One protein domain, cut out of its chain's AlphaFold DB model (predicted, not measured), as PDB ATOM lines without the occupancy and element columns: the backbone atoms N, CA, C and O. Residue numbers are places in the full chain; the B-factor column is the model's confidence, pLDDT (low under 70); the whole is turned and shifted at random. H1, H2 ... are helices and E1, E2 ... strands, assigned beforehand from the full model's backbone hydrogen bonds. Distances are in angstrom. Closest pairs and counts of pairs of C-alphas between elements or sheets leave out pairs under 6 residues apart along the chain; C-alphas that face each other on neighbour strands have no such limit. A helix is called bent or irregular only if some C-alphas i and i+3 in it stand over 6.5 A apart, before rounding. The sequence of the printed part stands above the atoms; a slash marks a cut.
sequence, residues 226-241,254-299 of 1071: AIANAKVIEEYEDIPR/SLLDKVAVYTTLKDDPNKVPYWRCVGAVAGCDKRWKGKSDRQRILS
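AT A GLANCE: This is residues 226 to 241 and 254 to 299 of the 1071 residues of the protein "DUF659 domain-containing protein" of Fomitopsis rosea (UniProt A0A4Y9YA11). What shape do these atoms make? A small twisted sheet of four short antiparallel strands, in the order E1, E2, E3, E4, forms the core; H1 lies beyond one side of it, H2 and H4 meet at the far side, and H3 lies between them at the end of E3. The hairpin link of E2 and E3, residues 266 to 273, lies at the other end of E3. What is it made of, and how large is it? The printed part has 62 residues with four named helices and four named strands, in the order H1, E1, H2, E2, E3, H3, E4, H4, and the class is mixed. It is compact, with a radius of gyration of the C-alphas of 11.5 A and spans of 30 by 28 by 17 A.

IN THESE COORDINATES: Where does the printed part begin? H1, residues 226 to 234, starts at C-alpha 226 at (-8.647, -55.222, 11.911) and is 12.3 A long; E1 is residues 236 to 238. What follows the cut? H2 is residues 254 to 259, E2 is residues 260 to 265 and 15.7 A long, and E3 is residues 274 to 277 and 10.1 A long. Which elements come last? H3 is residues 278 to 282, E4 residues 287 to 289, and H4 residues 294 to 299, ending at C-alpha 299 at (-12.110, -30.336, 17.574).

HOW THE PARTS SIT: How is the sheet paired? Across the antiparallel neighbours E1 and E2, N 237 and O 264 are within hydrogen-bond range at 2.9 A; across the hairpin of E2 and E3, N 274 and O 263 are within range at 2.8 A; and across the antiparallel neighbours E3 and E4, N 288 and O 275 are within range at 2.8 A. The pairing is staggered: E2 pairs with E3 over residues 260 to 263 and with E1 over 263 to 265. Which helices are on the sheet? H4 is on it at a height of 9.9 A, over E3 and along the strands at 26 degrees on the local plane; H3 only grazes it with residues 278 to 280. H1 is not on it, and H2 only just not, with 4 pairs of C-alphas within 10 A. How do the helices meet? H2 and H4 touch at a steep tilt of 50 degrees, the same way, closest at the C-alphas of Leu 256 and Arg 294, 7.1 A; H2 and H3 only just touch, with 3 pairs of C-alphas within 8 A, the closest those of Val 259 and Val 278, 5.2 A. H1 and H3 are close but not clearly touching, the closest C-alphas being those of Ile 233 and Val 281, 7.1 A. Are the helices' backbones complete? In H1, H2 and H4 every O i to N i+4 pair is within hydrogen-bond range; H3, only just irregular with C-alphas 278 and 281 6.8 A apart, has 0 of 1, and 1 of 2 O i to N i+3 pairs.

THE WHOLE: How far does it reach? The two C-alphas farthest apart, those of Ile 227 and Ser 254, are 33.0 A apart. Where is it cut? Residues 242 to 253 are not printed, and C-alphas 241 and 254 are 12.9 A apart; of the links printed whole, no link is long. Where is confidence low? Mean pLDDT of the printed part is 71.5, and 20 residues are under 70, among them 226 to 235 and 289 to 293.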
ATOM      1  N   ALA A 226      -9.072 -55.332  13.309       39.91
ATOM      2  CA  ALA A 226      -8.647 -55.222  11.911       39.91
ATOM      3  C   ALA A 226      -9.735 -55.704  10.929       39.91
ATOM      4  O   ALA A 226      -9.966 -55.057   9.909       39.91
ATOM      5  N   ILE A 227     -10.454 -56.785  11.262       45.00
ATOM      6  CA  ILE A 227     -11.590 -57.293  10.474       45.00
ATOM      7  C   ILE A 227     -12.792 -56.329  10.529       45.00
ATOM      8  O   ILE A 227     -13.453 -56.118   9.515       45.00
ATOM      9  N   ALA A 228     -13.071 -55.706  11.679       43.75
ATOM     10  CA  ALA A 228     -14.110 -54.678  11.800       43.75
ATOM     11  C   ALA A 228     -13.747 -53.381  11.046       43.75
ATOM     12  O   ALA A 228     -14.611 -52.770  10.422       43.75
ATOM     13  N   ASN A 229     -12.470 -52.993  11.035       47.78
ATOM     14  CA  ASN A 229     -11.973 -51.789  10.364       47.78
ATOM     15  C   ASN A 229     -11.917 -51.944   8.837       47.78
ATOM     16  O   ASN A 229     -12.249 -51.002   8.118       47.78
ATOM     17  N   ALA A 230     -11.573 -53.138   8.340       47.31
ATOM     18  CA  ALA A 230     -11.698 -53.468   6.921       47.31
ATOM     19  C   ALA A 230     -13.165 -53.374   6.454       47.31
ATOM     20  O   ALA A 230     -13.434 -52.780   5.411       47.31
ATOM     21  N   LYS A 231     -14.121 -53.829   7.281       49.75
ATOM     22  CA  LYS A 231     -15.562 -53.685   7.003       49.75
ATOM     23  C   LYS A 231     -16.030 -52.228   6.919       49.75
ATOM     24  O   LYS A 231     -16.791 -51.897   6.020       49.75
ATOM     25  N   VAL A 232     -15.549 -51.331   7.785       50.94
ATOM     26  CA  VAL A 232     -15.961 -49.907   7.767       50.94
ATOM     27  C   VAL A 232     -15.509 -49.175   6.495       50.94
ATOM     28  O   VAL A 232     -16.178 -48.238   6.069       50.94
ATOM     29  N   ILE A 233     -14.401 -49.573   5.865       54.06
ATOM     30  CA  ILE A 233     -13.963 -48.981   4.589       54.06
ATOM     31  C   ILE A 233     -14.668 -49.663   3.405       54.06
ATOM     32  O   ILE A 233     -15.018 -48.992   2.436       54.06
ATOM     33  N   GLU A 234     -14.938 -50.970   3.488       56.50
ATOM     34  CA  GLU A 234     -15.666 -51.700   2.443       56.50
ATOM     35  C   GLU A 234     -17.161 -51.349   2.367       56.50
ATOM     36  O   GLU A 234     -17.723 -51.431   1.278       56.50
ATOM     37  N   GLU A 235     -17.793 -50.905   3.458       63.00
ATOM     38  CA  GLU A 235     -19.227 -50.563   3.523       63.00
ATOM     39  C   GLU A 235     -19.580 -49.161   2.985       63.00
ATOM     40  O   GLU A 235     -20.761 -48.857   2.802       63.00
ATOM     41  N   TYR A 236     -18.596 -48.292   2.720       70.31
ATOM     42  CA  TYR A 236     -18.831 -46.890   2.343       70.31
ATOM     43  C   TYR A 236     -18.204 -46.542   0.991       70.31
ATOM     44  O   TYR A 236     -17.141 -47.035   0.624       70.31
ATOM     45  N   GLU A 237     -18.871 -45.664   0.248       77.81
ATOM     46  CA  GLU A 237     -18.391 -45.097  -1.009       77.81
ATOM     47  C   GLU A 237     -18.115 -43.599  -0.819       77.81
ATOM     48  O   GLU A 237     -18.975 -42.847  -0.342       77.81
ATOM     49  N   ASP A 238     -16.898 -43.171  -1.167       82.50
ATOM     50  CA  ASP A 238     -16.526 -41.758  -1.196       82.50
ATOM     51  C   ASP A 238     -17.218 -41.093  -2.387       82.50
ATOM     52  O   ASP A 238     -17.035 -41.493  -3.535       82.50
ATOM     53  N   ILE A 239     -18.009 -40.058  -2.117       78.31
ATOM     54  CA  ILE A 239     -18.794 -39.373  -3.144       78.31
ATOM     55  C   ILE A 239     -18.294 -37.941  -3.350       78.31
ATOM     56  O   ILE A 239     -17.955 -37.249  -2.380       78.31
ATOM     57  N   PRO A 240     -18.274 -37.440  -4.603       67.00
ATOM     58  CA  PRO A 240     -17.927 -36.055  -4.881       67.00
ATOM     59  C   PRO A 240     -18.827 -35.107  -4.089       67.00
ATOM     60  O   PRO A 240     -20.055 -35.234  -4.080       67.00
ATOM     61  N   ARG A 241     -18.223 -34.124  -3.416       66.44
ATOM     62  CA  ARG A 241     -18.994 -33.124  -2.667       66.44
ATOM     63  C   ARG A 241     -19.897 -32.335  -3.631       66.44
ATOM     64  O   ARG A 241     -19.416 -31.880  -4.669       66.44
ATOM     65  N   SER A 254     -11.272 -24.181   3.481       77.69
ATOM     66  CA  SER A 254     -10.438 -25.201   2.827       77.69
ATOM     67  C   SER A 254      -9.938 -26.286   3.787       77.69
ATOM     68  O   SER A 254      -9.828 -27.448   3.417       77.69
ATOM     69  N   LEU A 255      -9.699 -25.940   5.053       81.69
ATOM     70  CA  LEU A 255      -9.257 -26.886   6.078       81.69
ATOM     71  C   LEU A 255     -10.275 -28.011   6.344       81.69
ATOM     72  O   LEU A 255      -9.873 -29.140   6.594       81.69
ATOM     73  N   LEU A 256     -11.586 -27.753   6.217       78.69
ATOM     74  CA  LEU A 256     -12.612 -28.805   6.329       78.69
ATOM     75  C   LEU A 256     -12.578 -29.802   5.168       78.69
ATOM     76  O   LEU A 256     -13.075 -30.921   5.307       78.69
ATOM     77  N   ASP A 257     -12.053 -29.388   4.018       77.69
ATOM     78  CA  ASP A 257     -11.890 -30.263   2.858       77.69
ATOM     79  C   ASP A 257     -10.701 -31.213   3.051       77.69
ATOM     80  O   ASP A 257     -10.740 -32.336   2.564       77.69
ATOM     81  N   LYS A 258      -9.696 -30.802   3.838       81.75
ATOM     82  CA  LYS A 258      -8.532 -31.630   4.175       81.75
ATOM     83  C   LYS A 258      -8.824 -32.689   5.247       81.75
ATOM     84  O   LYS A 258      -8.221 -33.754   5.226       81.75
ATOM     85  N   VAL A 259      -9.718 -32.402   6.203       84.88
ATOM     86  CA  VAL A 259      -9.885 -33.231   7.422       84.88
ATOM     87  C   VAL A 259     -11.094 -34.166   7.414       84.88
ATOM     88  O   VAL A 259     -11.188 -35.055   8.264       84.88
ATOM     89  N   ALA A 260     -12.032 -33.968   6.488       85.94
ATOM     90  CA  ALA A 260     -13.265 -34.743   6.413       85.94
ATOM     91  C   ALA A 260     -13.562 -35.189   4.980       85.94
ATOM     92  O   ALA A 260     -13.467 -34.407   4.033       85.94
ATOM     93  N   VAL A 261     -13.994 -36.436   4.833       84.44
ATOM     94  CA  VAL A 261     -14.361 -37.043   3.550       84.44
ATOM     95  C   VAL A 261     -15.878 -37.203   3.491       84.44
ATOM     96  O   VAL A 261     -16.509 -37.528   4.498       84.44
ATOM     97  N   TYR A 262     -16.470 -36.907   2.333       83.94
ATOM     98  CA  TYR A 262     -17.915 -37.003   2.111       83.94
ATOM     99  C   TYR A 262     -18.258 -38.395   1.586       83.94
ATOM    100  O   TYR A 262     -17.701 -38.803   0.569       83.94
ATOM    101  N   THR A 263     -19.137 -39.124   2.275       81.56
ATOM    102  CA  THR A 263     -19.400 -40.540   1.972       81.56
ATOM    103  C   THR A 263     -20.869 -40.924   2.081       81.56
ATOM    104  O   THR A 263     -21.660 -40.235   2.725       81.56
ATOM    105  N   THR A 264     -21.225 -42.055   1.474       83.00
ATOM    106  CA  THR A 264     -22.502 -42.760   1.667       83.00
ATOM    107  C   THR A 264     -22.239 -44.230   1.991       83.00
ATOM    108  O   THR A 264     -21.189 -44.761   1.639       83.00
ATOM    109  N   LEU A 265     -23.181 -44.890   2.660       77.00
ATOM    110  CA  LEU A 265     -23.205 -46.353   2.773       77.00
ATOM    111  C   LEU A 265     -23.514 -46.966   1.399       77.00
ATOM    112  O   LEU A 265     -24.385 -46.448   0.697       77.00
ATOM    113  N   LYS A 266     -22.827 -48.055   1.029       75.75
ATOM    114  CA  LYS A 266     -23.046 -48.769  -0.244       75.75
ATOM    115  C   LYS A 266     -24.437 -49.406  -0.324       75.75
ATOM    116  O   LYS A 266     -25.061 -49.355  -1.378       75.75
ATOM    117  N   ASP A 267     -24.939 -49.910   0.804       72.25
ATOM    118  CA  ASP A 267     -26.219 -50.630   0.892       72.25
ATOM    119  C   ASP A 267     -27.393 -49.759   1.386       72.25
ATOM    120  O   ASP A 267     -28.475 -50.276   1.659       72.25
ATOM    121  N   ASP A 268     -27.213 -48.438   1.533       72.50
ATOM    122  CA  ASP A 268     -28.298 -47.545   1.965       72.50
ATOM    123  C   ASP A 268     -29.201 -47.169   0.772       72.50
ATOM    124  O   ASP A 268     -28.769 -46.410  -0.105       72.50
ATOM    125  N   PRO A 269     -30.474 -47.622   0.736       64.81
ATOM    126  CA  PRO A 269     -31.397 -47.318  -0.359       64.81
ATOM    127  C   PRO A 269     -31.701 -45.819  -0.492       64.81
ATOM    128  O   PRO A 269     -32.101 -45.369  -1.563       64.81
ATOM    129  N   ASN A 270     -31.481 -45.030   0.568       72.62
ATOM    130  CA  ASN A 270     -31.701 -43.584   0.570       72.62
ATOM    131  C   ASN A 270     -30.432 -42.772   0.263       72.62
ATOM    132  O   ASN A 270     -30.514 -41.542   0.200       72.62
ATOM    133  N   LYS A 271     -29.271 -43.434   0.101       70.06
ATOM    134  CA  LYS A 271     -27.946 -42.816  -0.097       70.06
ATOM    135  C   LYS A 271     -27.719 -41.594   0.802       70.06
ATOM    136  O   LYS A 271     -27.337 -40.519   0.326       70.06
ATOM    137  N   VAL A 272     -28.026 -41.716   2.097       75.12
ATOM    138  CA  VAL A 272     -27.915 -40.579   3.014       75.12
ATOM    139  C   VAL A 272     -26.439 -40.191   3.123       75.12
ATOM    140  O   VAL A 272     -25.609 -41.046   3.430       75.12
ATOM    141  N   PRO A 273     -26.072 -38.920   2.894       73.94
ATOM    142  CA  PRO A 273     -24.675 -38.532   2.933       73.94
ATOM    143  C   PRO A 273     -24.189 -38.221   4.352       73.94
ATOM    144  O   PRO A 273     -24.860 -37.547   5.144       73.94
ATOM    145  N   TYR A 274     -22.952 -38.622   4.627       81.25
ATOM    146  CA  TYR A 274     -22.249 -38.441   5.891       81.25
ATOM    147  C   TYR A 274     -20.880 -37.798   5.676       81.25
ATOM    148  O   TYR A 274     -20.316 -37.800   4.582       81.25
ATOM    149  N   TRP A 275     -20.331 -37.257   6.759       81.50
ATOM    150  CA  TRP A 275     -18.919 -36.906   6.850       81.50
ATOM    151  C   TRP A 275     -18.198 -37.964   7.668       81.50
ATOM    152  O   TRP A 275     -18.647 -38.268   8.772       81.50
ATOM    153  N   ARG A 276     -17.068 -38.474   7.179       84.25
ATOM    154  CA  ARG A 276     -16.141 -39.298   7.968       84.25
ATOM    155  C   ARG A 276     -14.816 -38.577   8.171       84.25
ATOM    156  O   ARG A 276     -14.431 -37.737   7.355       84.25
ATOM    157  N   CYS A 277     -14.125 -38.893   9.261       86.62
ATOM    158  CA  CYS A 277     -12.776 -38.391   9.505       86.62
ATOM    159  C   CYS A 277     -11.823 -38.856   8.390       86.62
ATOM    160  O   CYS A 277     -11.906 -40.005   7.958       86.62
ATOM    161  N   VAL A 278     -10.893 -38.004   7.940       86.75
ATOM    162  CA  VAL A 278      -9.855 -38.418   6.974       86.75
ATOM    163  C   VAL A 278      -8.983 -39.550   7.528       86.75
ATOM    164  O   VAL A 278      -8.569 -40.429   6.782       86.75
ATOM    165  N   GLY A 279      -8.806 -39.603   8.853       81.62
ATOM    166  CA  GLY A 279      -8.121 -40.694   9.546       81.62
ATOM    167  C   GLY A 279      -8.883 -42.023   9.544       81.62
ATOM    168  O   GLY A 279      -8.384 -43.008  10.076       81.62
ATOM    169  N   ALA A 280     -10.082 -42.098   8.956       81.12
ATOM    170  CA  ALA A 280     -10.835 -43.350   8.871       81.12
ATOM    171  C   ALA A 280     -10.094 -44.430   8.071       81.12
ATOM    172  O   ALA A 280     -10.203 -45.605   8.395       81.12
ATOM    173  N   VAL A 281      -9.272 -44.040   7.088       73.31
ATOM    174  CA  VAL A 281      -8.400 -44.982   6.358       73.31
ATOM    175  C   VAL A 281      -7.309 -45.596   7.240       73.31
ATOM    176  O   VAL A 281      -6.799 -46.665   6.926       73.31
ATOM    177  N   ALA A 282      -6.963 -44.929   8.343       66.19
ATOM    178  CA  ALA A 282      -5.959 -45.367   9.304       66.19
ATOM    179  C   ALA A 282      -6.569 -46.015  10.563       66.19
ATOM    180  O   ALA A 282      -5.814 -46.472  11.415       66.19
ATOM    181  N   GLY A 283      -7.905 -46.076  10.680       66.75
ATOM    182  CA  GLY A 283      -8.602 -46.731  11.797       66.75
ATOM    183  C   GLY A 283      -9.572 -45.856  12.602       66.75
ATOM    184  O   GLY A 283     -10.146 -46.338  13.571       66.75
ATOM    185  N   CYS A 284      -9.801 -44.592  12.228       77.62
ATOM    186  CA  CYS A 284     -10.763 -43.739  12.940       77.62
ATOM    187  C   CYS A 284     -12.236 -44.078  12.626       77.62
ATOM    188  O   CYS A 284     -12.641 -44.136  11.467       77.62
ATOM    189  N   ASP A 285     -13.079 -44.175  13.658       76.38
ATOM    190  CA  ASP A 285     -14.506 -44.519  13.547       76.38
ATOM    191  C   ASP A 285     -15.465 -43.308  13.471       76.38
ATOM    192  O   ASP A 285     -16.686 -43.467  13.302       76.38
ATOM    193  N   LYS A 286     -14.942 -42.080  13.610       81.19
ATOM    194  CA  LYS A 286     -15.766 -40.874  13.771       81.19
ATOM    195  C   LYS A 286     -16.462 -40.444  12.484       81.19
ATOM    196  O   LYS A 286     -15.852 -40.290  11.422       81.19
ATOM    197  N   ARG A 287     -17.768 -40.193  12.631       81.56
ATOM    198  CA  ARG A 287     -18.706 -39.822  11.566       81.56
ATOM    199  C   ARG A 287     -19.684 -38.746  12.042       81.56
ATOM    200  O   ARG A 287     -20.044 -38.711  13.218       81.56
ATOM    201  N   TRP A 288     -20.164 -37.911  11.121       81.19
ATOM    202  CA  TRP A 288     -21.139 -36.847  11.390       81.19
ATOM    203  C   TRP A 288     -22.262 -36.829  10.346       81.19
ATOM    204  O   TRP A 288     -22.013 -36.938   9.143       81.19
ATOM    205  N   LYS A 289     -23.509 -36.650  10.804       69.00
ATOM    206  CA  LYS A 289     -24.693 -36.431   9.954       69.00
ATOM    207  C   LYS A 289     -24.851 -34.933   9.649       69.00
ATOM    208  O   LYS A 289     -24.975 -34.135  10.572       69.00
ATOM    209  N   GLY A 290     -24.907 -34.552   8.368       62.94
ATOM    210  CA  GLY A 290     -25.248 -33.184   7.932       62.94
ATOM    211  C   GLY A 290     -24.111 -32.141   7.969       62.94
ATOM    212  O   GLY A 290     -22.967 -32.437   8.290       62.94
ATOM    213  N   LYS A 291     -24.415 -30.889   7.574       51.41
ATOM    214  CA  LYS A 291     -23.447 -29.776   7.365       51.41
ATOM    215  C   LYS A 291     -23.061 -28.976   8.626       51.41
ATOM    216  O   LYS A 291     -22.361 -27.973   8.504       51.41
ATOM    217  N   SER A 292     -23.528 -29.342   9.816       49.28
ATOM    218  CA  SER A 292     -23.674 -28.373  10.913       49.28
ATOM    219  C   SER A 292     -22.642 -28.430  12.034       49.28
ATOM    220  O   SER A 292     -22.881 -27.799  13.056       49.28
ATOM    221  N   ASP A 293     -21.492 -29.094  11.881       62.38
ATOM    222  CA  ASP A 293     -20.528 -29.069  12.985       62.38
ATOM    223  C   ASP A 293     -19.056 -29.015  12.586       62.38
ATOM    224  O   ASP A 293     -18.223 -29.817  13.003       62.38
ATOM    225  N   ARG A 294     -18.727 -27.987  11.788       74.06
ATOM    226  CA  ARG A 294     -17.340 -27.554  11.532       74.06
ATOM    227  C   ARG A 294     -16.498 -27.577  12.808       74.06
ATOM    228  O   ARG A 294     -15.347 -27.990  12.756       74.06
ATOM    229  N   GLN A 295     -17.072 -27.107  13.916       70.38
ATOM    230  CA  GLN A 295     -16.406 -27.051  15.208       70.38
ATOM    231  C   GLN A 295     -16.077 -28.462  15.696       70.38
ATOM    232  O   GLN A 295     -14.908 -28.752  15.899       70.38
ATOM    233  N   ARG A 296     -17.064 -29.366  15.788       72.81
ATOM    234  CA  ARG A 296     -16.823 -30.747  16.243       72.81
ATOM    235  C   ARG A 296     -15.881 -31.536  15.344       72.81
ATOM    236  O   ARG A 296     -15.079 -32.299  15.871       72.81
ATOM    237  N   ILE A 297     -15.949 -31.347  14.024       81.00
ATOM    238  CA  ILE A 297     -15.015 -31.986  13.085       81.00
ATOM    239  C   ILE A 297     -13.588 -31.530  13.400       81.00
ATOM    240  O   ILE A 297     -12.722 -32.363  13.641       81.00
ATOM    241  N   LEU A 298     -13.352 -30.216  13.480       82.00
ATOM    242  CA  LEU A 298     -12.021 -29.672  13.764       82.00
ATOM    243  C   LEU A 298     -11.553 -30.017  15.187       82.00
ATOM    244  O   LEU A 298     -10.408 -30.408  15.371       82.00
ATOM    245  N   SER A 299     -12.428 -29.955  16.191       75.25
ATOM    246  CA  SER A 299     -12.110 -30.336  17.574       75.25
ATOM    247  C   SER A 299     -11.785 -31.825  17.724       75.25
ATOM    248  O   SER A 299     -10.952 -32.180  18.559       75.25
TER     249      SER A 299